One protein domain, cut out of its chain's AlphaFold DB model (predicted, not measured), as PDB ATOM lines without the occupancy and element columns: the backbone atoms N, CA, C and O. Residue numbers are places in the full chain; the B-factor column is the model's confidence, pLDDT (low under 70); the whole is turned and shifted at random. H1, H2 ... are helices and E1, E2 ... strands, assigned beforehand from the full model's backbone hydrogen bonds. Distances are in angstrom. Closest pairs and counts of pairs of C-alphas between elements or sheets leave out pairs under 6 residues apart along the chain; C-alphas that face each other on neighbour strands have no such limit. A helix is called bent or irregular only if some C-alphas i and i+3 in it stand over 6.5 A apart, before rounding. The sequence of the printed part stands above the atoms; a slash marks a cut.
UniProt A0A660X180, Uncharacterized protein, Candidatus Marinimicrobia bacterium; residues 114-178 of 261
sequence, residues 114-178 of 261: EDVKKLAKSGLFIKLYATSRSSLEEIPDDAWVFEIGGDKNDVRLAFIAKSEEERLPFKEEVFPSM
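Overview. This is residues 114 to 178 of the 261 residues of an uncharacterized protein of Candidatus Marinimicrobia bacterium (UniProt A0A660X180). A strongly twisted sheet of three strands, two long ones, E1 and E3, and a shorter one, E2, makes the body, with one short helix at each end of it: H1 near the end where E1 begins, H2 near the end where E1 finishes. After the last strand, a stretch of residues 162 to 178 with no named element folds back past the E1 edge of the sheet, where its residues 172 to 173 pair briefly with residues 128 to 129 of E1. You are reading 65 printed residues with two named helices and three named strands, in the order H1, E1, H2, E2, E3; the sheet has the order E1, E3, E2, all antiparallel, and the class is mixed, helices and strands. The whole is compact, with a radius of gyration of the C-alphas of 12.1 A, and its C-alphas span 34 by 28 by 16 A.

Arrangement. Start at the first printed residue with H1, residues 114 to 121, and go on over a tight link to E1, residues 125 to 132. Their closest C-alphas are those of Leu 119 and Phe 125, 6.5 A apart. H1 only grazes the sheet, with its residues 116 to 120. E1 has a tight link to H2, residues 133 to 138, with no residue between them. A short link then leads to E2, residues 145 to 150, and a tight one from there to E3, residues 154 to 161. Look next at E1 and E3, which are antiparallel neighbours with 156 degrees between their directions: N 125 and O 161 are 2.9 A apart and N 155 and O 131 are 2.8 A apart, both pairs within hydrogen-bond range. E2 and E3 form a hairpin, antiparallel at 155 degrees, in which N 146 and O 158 are within hydrogen-bond range at 2.8 A, as are N 148 and O 156 at 3.0 A. E1 and E2 are the edge strands and E3 is the inner one. E1, H2 and E2 make a split strand-helix-strand unit, two strands running the same way with a helix between them along the chain and E3 between them in the sheet; its crossover is right-handed. H2 only grazes the sheet, with its residues 133 to 136; its closest C-alpha pair with E3 is Arg 133 and Val 155, 5.8 A apart. H1 and H2 are apart. In H1 every O i to N i+4 pair is within hydrogen-bond range; in H2 it is 0 of 2, beside 1 of 3 O i to N i+3 pairs.

Along the chain. Find C-alpha 114 at (-45.522, -45.858, 1.695); from there H1 runs 10.6 A to C-alpha 121. Then find C-alpha 125 at (-39.130, -52.498, -6.891), where E1 sets out on its 22.5 A to C-alpha 132. H2 covers 10.4 A and is irregular, but only just: C-alphas 134 and 137 are 6.7 A apart. E2 measures 14.1 A. E3 measures 21.6 A and ends at C-alpha 161, (-38.144, -54.617, -11.277).

Size, cuts and confidence. The two C-alphas farthest apart are those of Lys 121 and Lys 152, at 35.3 A, while those of Glu 114 and Met 178, the first and last printed, are 9.9 A apart. The printed part has no cut, and no link between named elements is long. In residues 162 to 178 you will find C-alphas 7 to 19 A from the mean of all C-alphas. The mean pLDDT of the printed part is 88.9, that of H2 is 84, and no printed residue is under 70.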
ATOM      1  N   GLU A 114     -45.111 -44.703   0.894       92.44
ATOM      2  CA  GLU A 114     -45.522 -45.858   1.695       92.44
ATOM      3  C   GLU A 114     -45.918 -47.046   0.820       92.44
ATOM      4  O   GLU A 114     -45.501 -48.173   1.097       92.44
ATOM      5  N   ASP A 115     -46.680 -46.809  -0.246       91.94
ATOM      6  CA  ASP A 115     -47.090 -47.869  -1.166       91.94
ATOM      7  C   ASP A 115     -45.903 -48.391  -1.987       91.94
ATOM      8  O   ASP A 115     -45.751 -49.607  -2.124       91.94
ATOM      9  N   VAL A 116     -44.984 -47.514  -2.410       91.94
ATOM     10  CA  VAL A 116     -43.705 -47.919  -3.028       91.94
ATOM     11  C   VAL A 116     -42.906 -48.831  -2.086       91.94
ATOM     12  O   VAL A 116     -42.419 -49.885  -2.497       91.94
ATOM     13  N   LYS A 117     -42.827 -48.496  -0.792       91.50
ATOM     14  CA  LYS A 117     -42.155 -49.335   0.217       91.50
ATOM     15  C   LYS A 117     -42.874 -50.664   0.459       91.50
ATOM     16  O   LYS A 117     -42.211 -51.673   0.701       91.50
ATOM     17  N   LYS A 118     -44.212 -50.694   0.433       93.56
ATOM     18  CA  LYS A 118     -44.990 -51.942   0.554       93.56
ATOM     19  C   LYS A 118     -44.722 -52.868  -0.632       93.56
ATOM     20  O   LYS A 118     -44.520 -54.059  -0.416       93.56
ATOM     21  N   LEU A 119     -44.657 -52.322  -1.846       91.56
ATOM     22  CA  LEU A 119     -44.328 -53.086  -3.047       91.56
ATOM     23  C   LEU A 119     -42.905 -53.649  -2.982       91.56
ATOM     24  O   LEU A 119     -42.726 -54.850  -3.196       91.56
ATOM     25  N   ALA A 120     -41.928 -52.846  -2.549       91.94
ATOM     26  CA  ALA A 120     -40.552 -53.315  -2.364       91.94
ATOM     27  C   ALA A 120     -40.477 -54.497  -1.381       91.94
ATOM     28  O   ALA A 120     -39.804 -55.491  -1.641       91.94
ATOM     29  N   LYS A 121     -41.251 -54.456  -0.286       92.62
ATOM     30  CA  LYS A 121     -41.360 -55.576   0.670       92.62
ATOM     31  C   LYS A 121     -41.986 -56.839   0.075       92.62
ATOM     32  O   LYS A 121     -41.720 -57.926   0.577       92.62
ATOM     33  N   SER A 122     -42.812 -56.711  -0.962       92.81
ATOM     34  CA  SER A 122     -43.367 -57.848  -1.708       92.81
ATOM     35  C   SER A 122     -42.447 -58.367  -2.823       92.81
ATOM     36  O   SER A 122     -42.830 -59.290  -3.537       92.81
ATOM     37  N   GLY A 123     -41.241 -57.801  -2.967       92.25
ATOM     38  CA  GLY A 123     -40.267 -58.172  -3.998       92.25
ATOM     39  C   GLY A 123     -40.442 -57.436  -5.330       92.25
ATOM     40  O   GLY A 123     -39.862 -57.851  -6.327       92.25
ATOM     41  N   LEU A 124     -41.240 -56.363  -5.364       92.38
ATOM     42  CA  LEU A 124     -41.442 -55.524  -6.547       92.38
ATOM     43  C   LEU A 124     -40.862 -54.133  -6.302       92.38
ATOM     44  O   LEU A 124     -41.365 -53.376  -5.475       92.38
ATOM     45  N   PHE A 125     -39.819 -53.775  -7.040       92.81
ATOM     46  CA  PHE A 125     -39.130 -52.498  -6.891       92.81
ATOM     47  C   PHE A 125     -39.551 -51.553  -8.011       92.81
ATOM     48  O   PHE A 125     -39.384 -51.863  -9.186       92.81
ATOM     49  N   ILE A 126     -40.092 -50.390  -7.651       92.44
ATOM     50  CA  ILE A 126     -40.418 -49.347  -8.626       92.44
ATOM     51  C   ILE A 126     -39.183 -48.476  -8.824       92.44
ATOM     52  O   ILE A 126     -38.655 -47.928  -7.857       92.44
ATOM     53  N   LYS A 127     -38.762 -48.319 -10.077       93.25
ATOM     54  CA  LYS A 127     -37.675 -47.431 -10.491       93.25
ATOM     55  C   LYS A 127     -38.180 -46.451 -11.532       93.25
ATOM     56  O   LYS A 127     -38.987 -46.804 -12.390       93.25
ATOM     57  N   LEU A 128     -37.725 -45.212 -11.435       93.56
ATOM     58  CA  LEU A 128     -38.202 -44.113 -12.261       93.56
ATOM     59  C   LEU A 128     -37.090 -43.666 -13.204       93.56
ATOM     60  O   LEU A 128     -35.942 -43.541 -12.789       93.56
ATOM     61  N   TYR A 129     -37.418 -43.440 -14.474       92.94
ATOM     62  CA  TYR A 129     -36.447 -43.053 -15.499       92.94
ATOM     63  C   TYR A 129     -37.005 -41.952 -16.395       92.94
ATOM     64  O   TYR A 129     -38.156 -42.023 -16.824       92.94
ATOM     65  N   ALA A 130     -36.189 -40.944 -16.690       90.25
ATOM     66  CA  ALA A 130     -36.487 -39.933 -17.700       90.25
ATOM     67  C   ALA A 130     -35.532 -40.127 -18.880       90.25
ATOM     68  O   ALA A 130     -34.312 -40.144 -18.695       90.25
ATOM     69  N   THR A 131     -36.079 -40.323 -20.077       89.81
ATOM     70  CA  THR A 131     -35.299 -40.620 -21.282       89.81
ATOM     71  C   THR A 131     -35.918 -39.996 -22.528       89.81
ATOM     72  O   THR A 131     -37.049 -39.517 -22.519       89.81
ATOM     73  N   SER A 132     -35.174 -39.995 -23.631       88.94
ATOM     74  CA  SER A 132     -35.684 -39.525 -24.916       88.94
ATOM     75  C   SER A 132     -36.621 -40.554 -25.547       88.94
ATOM     76  O   SER A 132     -36.441 -41.760 -25.383       88.94
ATOM     77  N   ARG A 133     -37.589 -40.094 -26.344       85.19
ATOM     78  CA  ARG A 133     -38.533 -40.998 -27.023       85.19
ATOM     79  C   ARG A 133     -37.853 -41.954 -28.013       85.19
ATOM     80  O   ARG A 133     -38.336 -43.060 -28.210       85.19
ATOM     81  N   SER A 134     -36.725 -41.547 -28.593       85.56
ATOM     82  CA  SER A 134     -35.885 -42.396 -29.452       85.56
ATOM     83  C   SER A 134     -35.180 -43.524 -28.699       85.56
ATOM     84  O   SER A 134     -34.872 -44.543 -29.299       85.56
ATOM     85  N   SER A 135     -34.940 -43.369 -27.397       85.50
ATOM     86  CA  SER A 135     -34.253 -44.374 -26.575       85.50
ATOM     87  C   SER A 135     -35.187 -45.474 -26.060       85.50
ATOM     88  O   SER A 135     -34.734 -46.382 -25.373       85.50
ATOM     89  N   LEU A 136     -36.486 -45.418 -26.378       82.94
ATOM     90  CA  LEU A 136     -37.444 -46.454 -25.980       82.94
ATOM     91  C   LEU A 136     -37.153 -47.808 -26.641       82.94
ATOM     92  O   LEU A 136     -37.479 -48.835 -26.060       82.94
ATOM     93  N   GLU A 137     -36.498 -47.817 -27.806       83.25
ATOM     94  CA  GLU A 137     -36.094 -49.043 -28.511       83.25
ATOM     95  C   GLU A 137     -35.019 -49.850 -27.755       83.25
ATOM     96  O   GLU A 137     -34.815 -51.024 -28.042       83.25
ATOM     97  N   GLU A 138     -34.331 -49.241 -26.781       84.12
ATOM     98  CA  GLU A 138     -33.315 -49.909 -25.952       84.12
ATOM     99  C   GLU A 138     -33.927 -50.697 -24.776       84.12
ATOM    100  O   GLU A 138     -33.208 -51.377 -24.039       84.12
ATOM    101  N   ILE A 139     -35.244 -50.592 -24.564       85.75
ATOM    102  CA  ILE A 139     -35.952 -51.264 -23.473       85.75
ATOM    103  C   ILE A 139     -36.306 -52.693 -23.905       85.75
ATOM    104  O   ILE A 139     -36.910 -52.865 -24.961       85.75
ATOM    105  N   PRO A 140     -35.987 -53.723 -23.099       83.62
ATOM    106  CA  PRO A 140     -36.396 -55.093 -23.398       83.62
ATOM    107  C   PRO A 140     -37.924 -55.237 -23.476       83.62
ATOM    108  O   PRO A 140     -38.632 -54.758 -22.589       83.62
ATOM    109  N   ASP A 141     -38.434 -55.945 -24.489       79.81
ATOM    110  CA  ASP A 141     -39.882 -56.155 -24.697       79.81
ATOM    111  C   ASP A 141     -40.571 -56.891 -23.529       79.81
ATOM    112  O   ASP A 141     -41.782 -56.785 -23.334       79.81
ATOM    113  N   ASP A 142     -39.813 -57.666 -22.752       83.31
ATOM    114  CA  ASP A 142     -40.281 -58.418 -21.587       83.31
ATOM    115  C   ASP A 142     -40.223 -57.617 -20.273       83.31
ATOM    116  O   ASP A 142     -40.742 -58.071 -19.244       83.31
ATOM    117  N   ALA A 143     -39.638 -56.415 -20.296       84.19
ATOM    118  CA  ALA A 143     -39.546 -55.540 -19.137       84.19
ATOM    119  C   ALA A 143     -40.908 -54.913 -18.801       84.19
ATOM    120  O   ALA A 143     -41.640 -54.417 -19.655       84.19
ATOM    121  N   TRP A 144     -41.249 -54.883 -17.511       90.06
ATOM    122  CA  TRP A 144     -42.493 -54.273 -17.033       90.06
ATOM    123  C   TRP A 144     -42.331 -52.757 -16.904       90.06
ATOM    124  O   TRP A 144     -42.136 -52.228 -15.806       90.06
ATOM    125  N   VAL A 145     -42.381 -52.061 -18.041       91.38
ATOM    126  CA  VAL A 145     -42.223 -50.605 -18.132       91.38
ATOM    127  C   VAL A 145     -43.547 -49.933 -18.488       91.38
ATOM    128  O   VAL A 145     -44.247 -50.342 -19.409       91.38
ATOM    129  N   PHE A 146     -43.873 -48.866 -17.763       89.56
ATOM    130  CA  PHE A 146     -45.072 -48.062 -17.963       89.56
ATOM    131  C   PHE A 146     -44.696 -46.611 -18.265       89.56
ATOM    132  O   PHE A 146     -43.969 -45.978 -17.498       89.56
ATOM    133  N   GLU A 147     -45.229 -46.058 -19.353       89.62
ATOM    134  CA  GLU A 147     -45.139 -44.623 -19.627       89.62
ATOM    135  C   GLU A 147     -46.085 -43.862 -18.692       89.62
ATOM    136  O   GLU A 147     -47.304 -44.020 -18.753       89.62
ATOM    137  N   ILE A 148     -45.527 -43.027 -17.819       87.25
ATOM    138  CA  ILE A 148     -46.310 -42.226 -16.862       87.25
ATOM    139  C   ILE A 148     -46.568 -40.800 -17.362       87.25
ATOM    140  O   ILE A 148     -47.425 -40.093 -16.835       87.25
ATOM    141  N   GLY A 149     -45.837 -40.366 -18.389       85.31
ATOM    142  CA  GLY A 149     -46.074 -39.101 -19.069       85.31
ATOM    143  C   GLY A 149     -44.812 -38.531 -19.690       85.31
ATOM    144  O   GLY A 149     -43.705 -38.974 -19.422       85.31
ATOM    145  N   GLY A 150     -44.952 -37.480 -20.482       82.44
ATOM    146  CA  GLY A 150     -43.824 -36.902 -21.198       82.44
ATOM    147  C   GLY A 150     -44.276 -35.869 -22.211       82.44
ATOM    148  O   GLY A 150     -45.473 -35.664 -22.418       82.44
ATOM    149  N   ASP A 151     -43.291 -35.254 -22.842       78.94
ATOM    150  CA  ASP A 151     -43.460 -34.209 -23.838       78.94
ATOM    151  C   ASP A 151     -43.074 -34.777 -25.217       78.94
ATOM    152  O   ASP A 151     -42.901 -35.983 -25.398       78.94
ATOM    153  N   LYS A 152     -42.921 -33.931 -26.244       74.38
ATOM    154  CA  LYS A 152     -42.515 -34.417 -27.579       74.38
ATOM    155  C   LYS A 152     -41.115 -35.052 -27.598       74.38
ATOM    156  O   LYS A 152     -40.883 -35.917 -28.437       74.38
ATOM    157  N   ASN A 153     -40.229 -34.640 -26.685       78.00
ATOM    158  CA  ASN A 153     -38.820 -35.049 -26.661       78.00
ATOM    159  C   ASN A 153     -38.404 -35.842 -25.407       78.00
ATOM    160  O   ASN A 153     -37.376 -36.512 -25.464       78.00
ATOM    161  N   ASP A 154     -39.162 -35.776 -24.307       86.19
ATOM    162  CA  ASP A 154     -38.864 -36.456 -23.032       86.19
ATOM    163  C   ASP A 154     -39.997 -37.426 -22.696       86.19
ATOM    164  O   ASP A 154     -41.168 -37.081 -22.847       86.19
ATOM    165  N   VAL A 155     -39.656 -38.619 -22.227       89.81
ATOM    166  CA  VAL A 155     -40.595 -39.637 -21.760       89.81
ATOM    167  C   VAL A 155     -40.177 -40.064 -20.362       89.81
ATOM    168  O   VAL A 155     -39.031 -40.438 -20.119       89.81
ATOM    169  N   ARG A 156     -41.132 -40.015 -19.435       92.00
ATOM    170  CA  ARG A 156     -40.980 -40.518 -18.076       92.00
ATOM    171  C   ARG A 156     -41.573 -41.914 -17.996       92.00
ATOM    172  O   ARG A 156     -42.705 -42.159 -18.423       92.00
ATOM    173  N   LEU A 157     -40.797 -42.806 -17.405       92.25
ATOM    174  CA  LEU A 157     -41.058 -44.229 -17.333       92.25
ATOM    175  C   LEU A 157     -41.038 -44.686 -15.879       92.25
ATOM    176  O   LEU A 157     -40.173 -44.278 -15.102       92.25
ATOM    177  N   ALA A 158     -41.967 -45.571 -15.539       92.81
ATOM    178  CA  ALA A 158     -41.941 -46.356 -14.319       92.81
ATOM    179  C   ALA A 158     -41.637 -47.812 -14.677       92.81
ATOM    180  O   ALA A 158     -42.406 -48.466 -15.376       92.81
ATOM    181  N   PHE A 159     -40.504 -48.311 -14.202       93.06
ATOM    182  CA  PHE A 159     -40.074 -49.690 -14.365       93.06
ATOM    183  C   PHE A 159     -40.357 -50.477 -13.086       93.06
ATOM    184  O   PHE A 159     -39.991 -50.040 -11.993       93.06
ATOM    185  N   ILE A 160     -41.001 -51.635 -13.223       93.25
ATOM    186  CA  ILE A 160     -41.243 -52.570 -12.126       93.25
ATOM    187  C   ILE A 160     -40.216 -53.697 -12.218       93.25
ATOM    188  O   ILE A 160     -40.359 -54.623 -13.017       93.25
ATOM    189  N   ALA A 161     -39.195 -53.620 -11.374       91.50
ATOM    190  CA  ALA A 161     -38.144 -54.617 -11.277       91.50
ATOM    191  C   ALA A 161     -38.537 -55.733 -10.296       91.50
ATOM    192  O   ALA A 161     -39.127 -55.473  -9.242       91.50
ATOM    193  N   LYS A 162     -38.187 -56.982 -10.621       89.88
ATOM    194  CA  LYS A 162     -38.407 -58.152  -9.741       89.88
ATOM    195  C   LYS A 162     -37.215 -58.417  -8.818       89.88
ATOM    196  O   LYS A 162     -37.311 -59.218  -7.892       89.88
ATOM    197  N   SER A 163     -36.092 -57.755  -9.084       87.44
ATOM    198  CA  SER A 163     -34.893 -57.736  -8.251       87.44
ATOM    199  C   SER A 163     -34.451 -56.294  -8.005       87.44
ATOM    200  O   SER A 163     -34.622 -55.420  -8.854       87.44
ATOM    201  N   GLU A 164     -33.833 -56.036  -6.853       86.06
ATOM    202  CA  GLU A 164     -33.279 -54.722  -6.515       86.06
ATOM    203  C   GLU A 164     -32.120 -54.316  -7.447       86.06
ATOM    204  O   GLU A 164     -31.884 -53.131  -7.686       86.06
ATOM    205  N   GLU A 165     -31.421 -55.287  -8.031       87.00
ATOM    206  CA  GLU A 165     -30.248 -55.074  -8.892       87.00
ATOM    207  C   GLU A 165     -30.624 -54.758 -10.344       87.00
ATOM    208  O   GLU A 165     -29.852 -54.140 -11.077       87.00
ATOM    209  N   GLU A 166     -31.826 -55.146 -10.756       88.81
ATOM    210  CA  GLU A 166     -32.304 -55.026 -12.129       88.81
ATOM    211  C   GLU A 166     -32.570 -53.551 -12.471       88.81
ATOM    212  O   GLU A 166     -33.375 -52.883 -11.820       88.81
ATOM    213  N   ARG A 167     -31.856 -53.002 -13.460       89.06
ATOM    214  CA  ARG A 167     -31.926 -51.586 -13.860       89.06
ATOM    215  C   ARG A 167     -31.951 -51.449 -15.378       89.06
ATOM    216  O   ARG A 167     -31.331 -52.244 -16.079       89.06
ATOM    217  N   LEU A 168     -32.604 -50.395 -15.859       87.69
ATOM    218  CA  LEU A 168     -32.527 -49.973 -17.259       87.69
ATOM    219  C   LEU A 168     -31.242 -49.161 -17.516       87.69
ATOM    220  O   LEU A 168     -30.724 -48.546 -16.577       87.69
ATOM    221  N   PRO A 169     -30.734 -49.104 -18.765       86.06
ATOM    222  CA  PRO A 169     -29.514 -48.373 -19.129       86.06
ATOM    223  C   PRO A 169     -29.707 -46.842 -19.178       86.06
ATOM    224  O   PRO A 169     -29.106 -46.148 -19.994       86.06
ATOM    225  N   PHE A 170     -30.529 -46.286 -18.288       88.62
ATOM    226  CA  PHE A 170     -30.836 -44.859 -18.213       88.62
ATOM    227  C   PHE A 170     -30.521 -44.297 -16.829       88.62
ATOM    228  O   PHE A 170     -30.337 -45.027 -15.852       88.62
ATOM    229  N   LYS A 171     -30.489 -42.966 -16.728       87.00
ATOM    230  CA  LYS A 171     -30.340 -42.293 -15.440       87.00
ATOM    231  C   LYS A 171     -31.605 -42.506 -14.604       87.00
ATOM    232  O   LYS A 171     -32.681 -42.047 -14.979       87.00
ATOM    233  N   GLU A 172     -31.445 -43.197 -13.481       90.88
ATOM    234  CA  GLU A 172     -32.510 -43.411 -12.502       90.88
ATOM    235  C   GLU A 172     -32.812 -42.105 -11.759       90.88
ATOM    236  O   GLU A 172     -31.905 -41.403 -11.302       90.88
ATOM    237  N   GLU A 173     -34.095 -41.782 -11.658       92.12
ATOM    238  CA  GLU A 173     -34.601 -40.675 -10.866       92.12
ATOM    239  C   GLU A 173     -34.885 -41.155  -9.440       92.12
ATOM    240  O   GLU A 173     -35.551 -42.170  -9.221       92.12
ATOM    241  N   VAL A 174     -34.388 -40.408  -8.457       92.19
ATOM    242  CA  VAL A 174     -34.504 -40.773  -7.042       92.19
ATOM    243  C   VAL A 174     -35.800 -40.211  -6.462       92.19
ATOM    244  O   VAL A 174     -36.150 -39.056  -6.701       92.19
ATOM    245  N   PHE A 175     -36.498 -41.024  -5.668       92.81
ATOM    246  CA  PHE A 175     -37.674 -40.580  -4.924       92.81
ATOM    247  C   PHE A 175     -37.310 -39.519  -3.867       92.81
ATOM    248  O   PHE A 175     -36.264 -39.632  -3.221       92.81
ATOM    249  N   PRO A 176     -38.190 -38.535  -3.606       94.00
ATOM    250  CA  PRO A 176     -38.049 -37.635  -2.472       94.00
ATOM    251  C   PRO A 176     -38.013 -38.405  -1.149       94.00
ATOM    252  O   PRO A 176     -38.579 -39.490  -1.014       94.00
ATOM    253  N   SER A 177     -37.390 -37.815  -0.131       92.62
ATOM    254  CA  SER A 177     -37.316 -38.415   1.208       92.62
ATOM    255  C   SER A 177     -38.625 -38.312   2.003       92.62
ATOM    256  O   SER A 177     -38.781 -38.995   3.017       92.62
ATOM    257  N   MET A 178     -39.562 -37.473   1.554       93.75
ATOM    258  CA  MET A 178     -40.800 -37.128   2.254       93.75
ATOM    259  C   MET A 178     -42.022 -37.296   1.361       93.75
ATOM    260  O   MET A 178     -41.961 -36.992   0.174       93.75
TER     261      MET A 178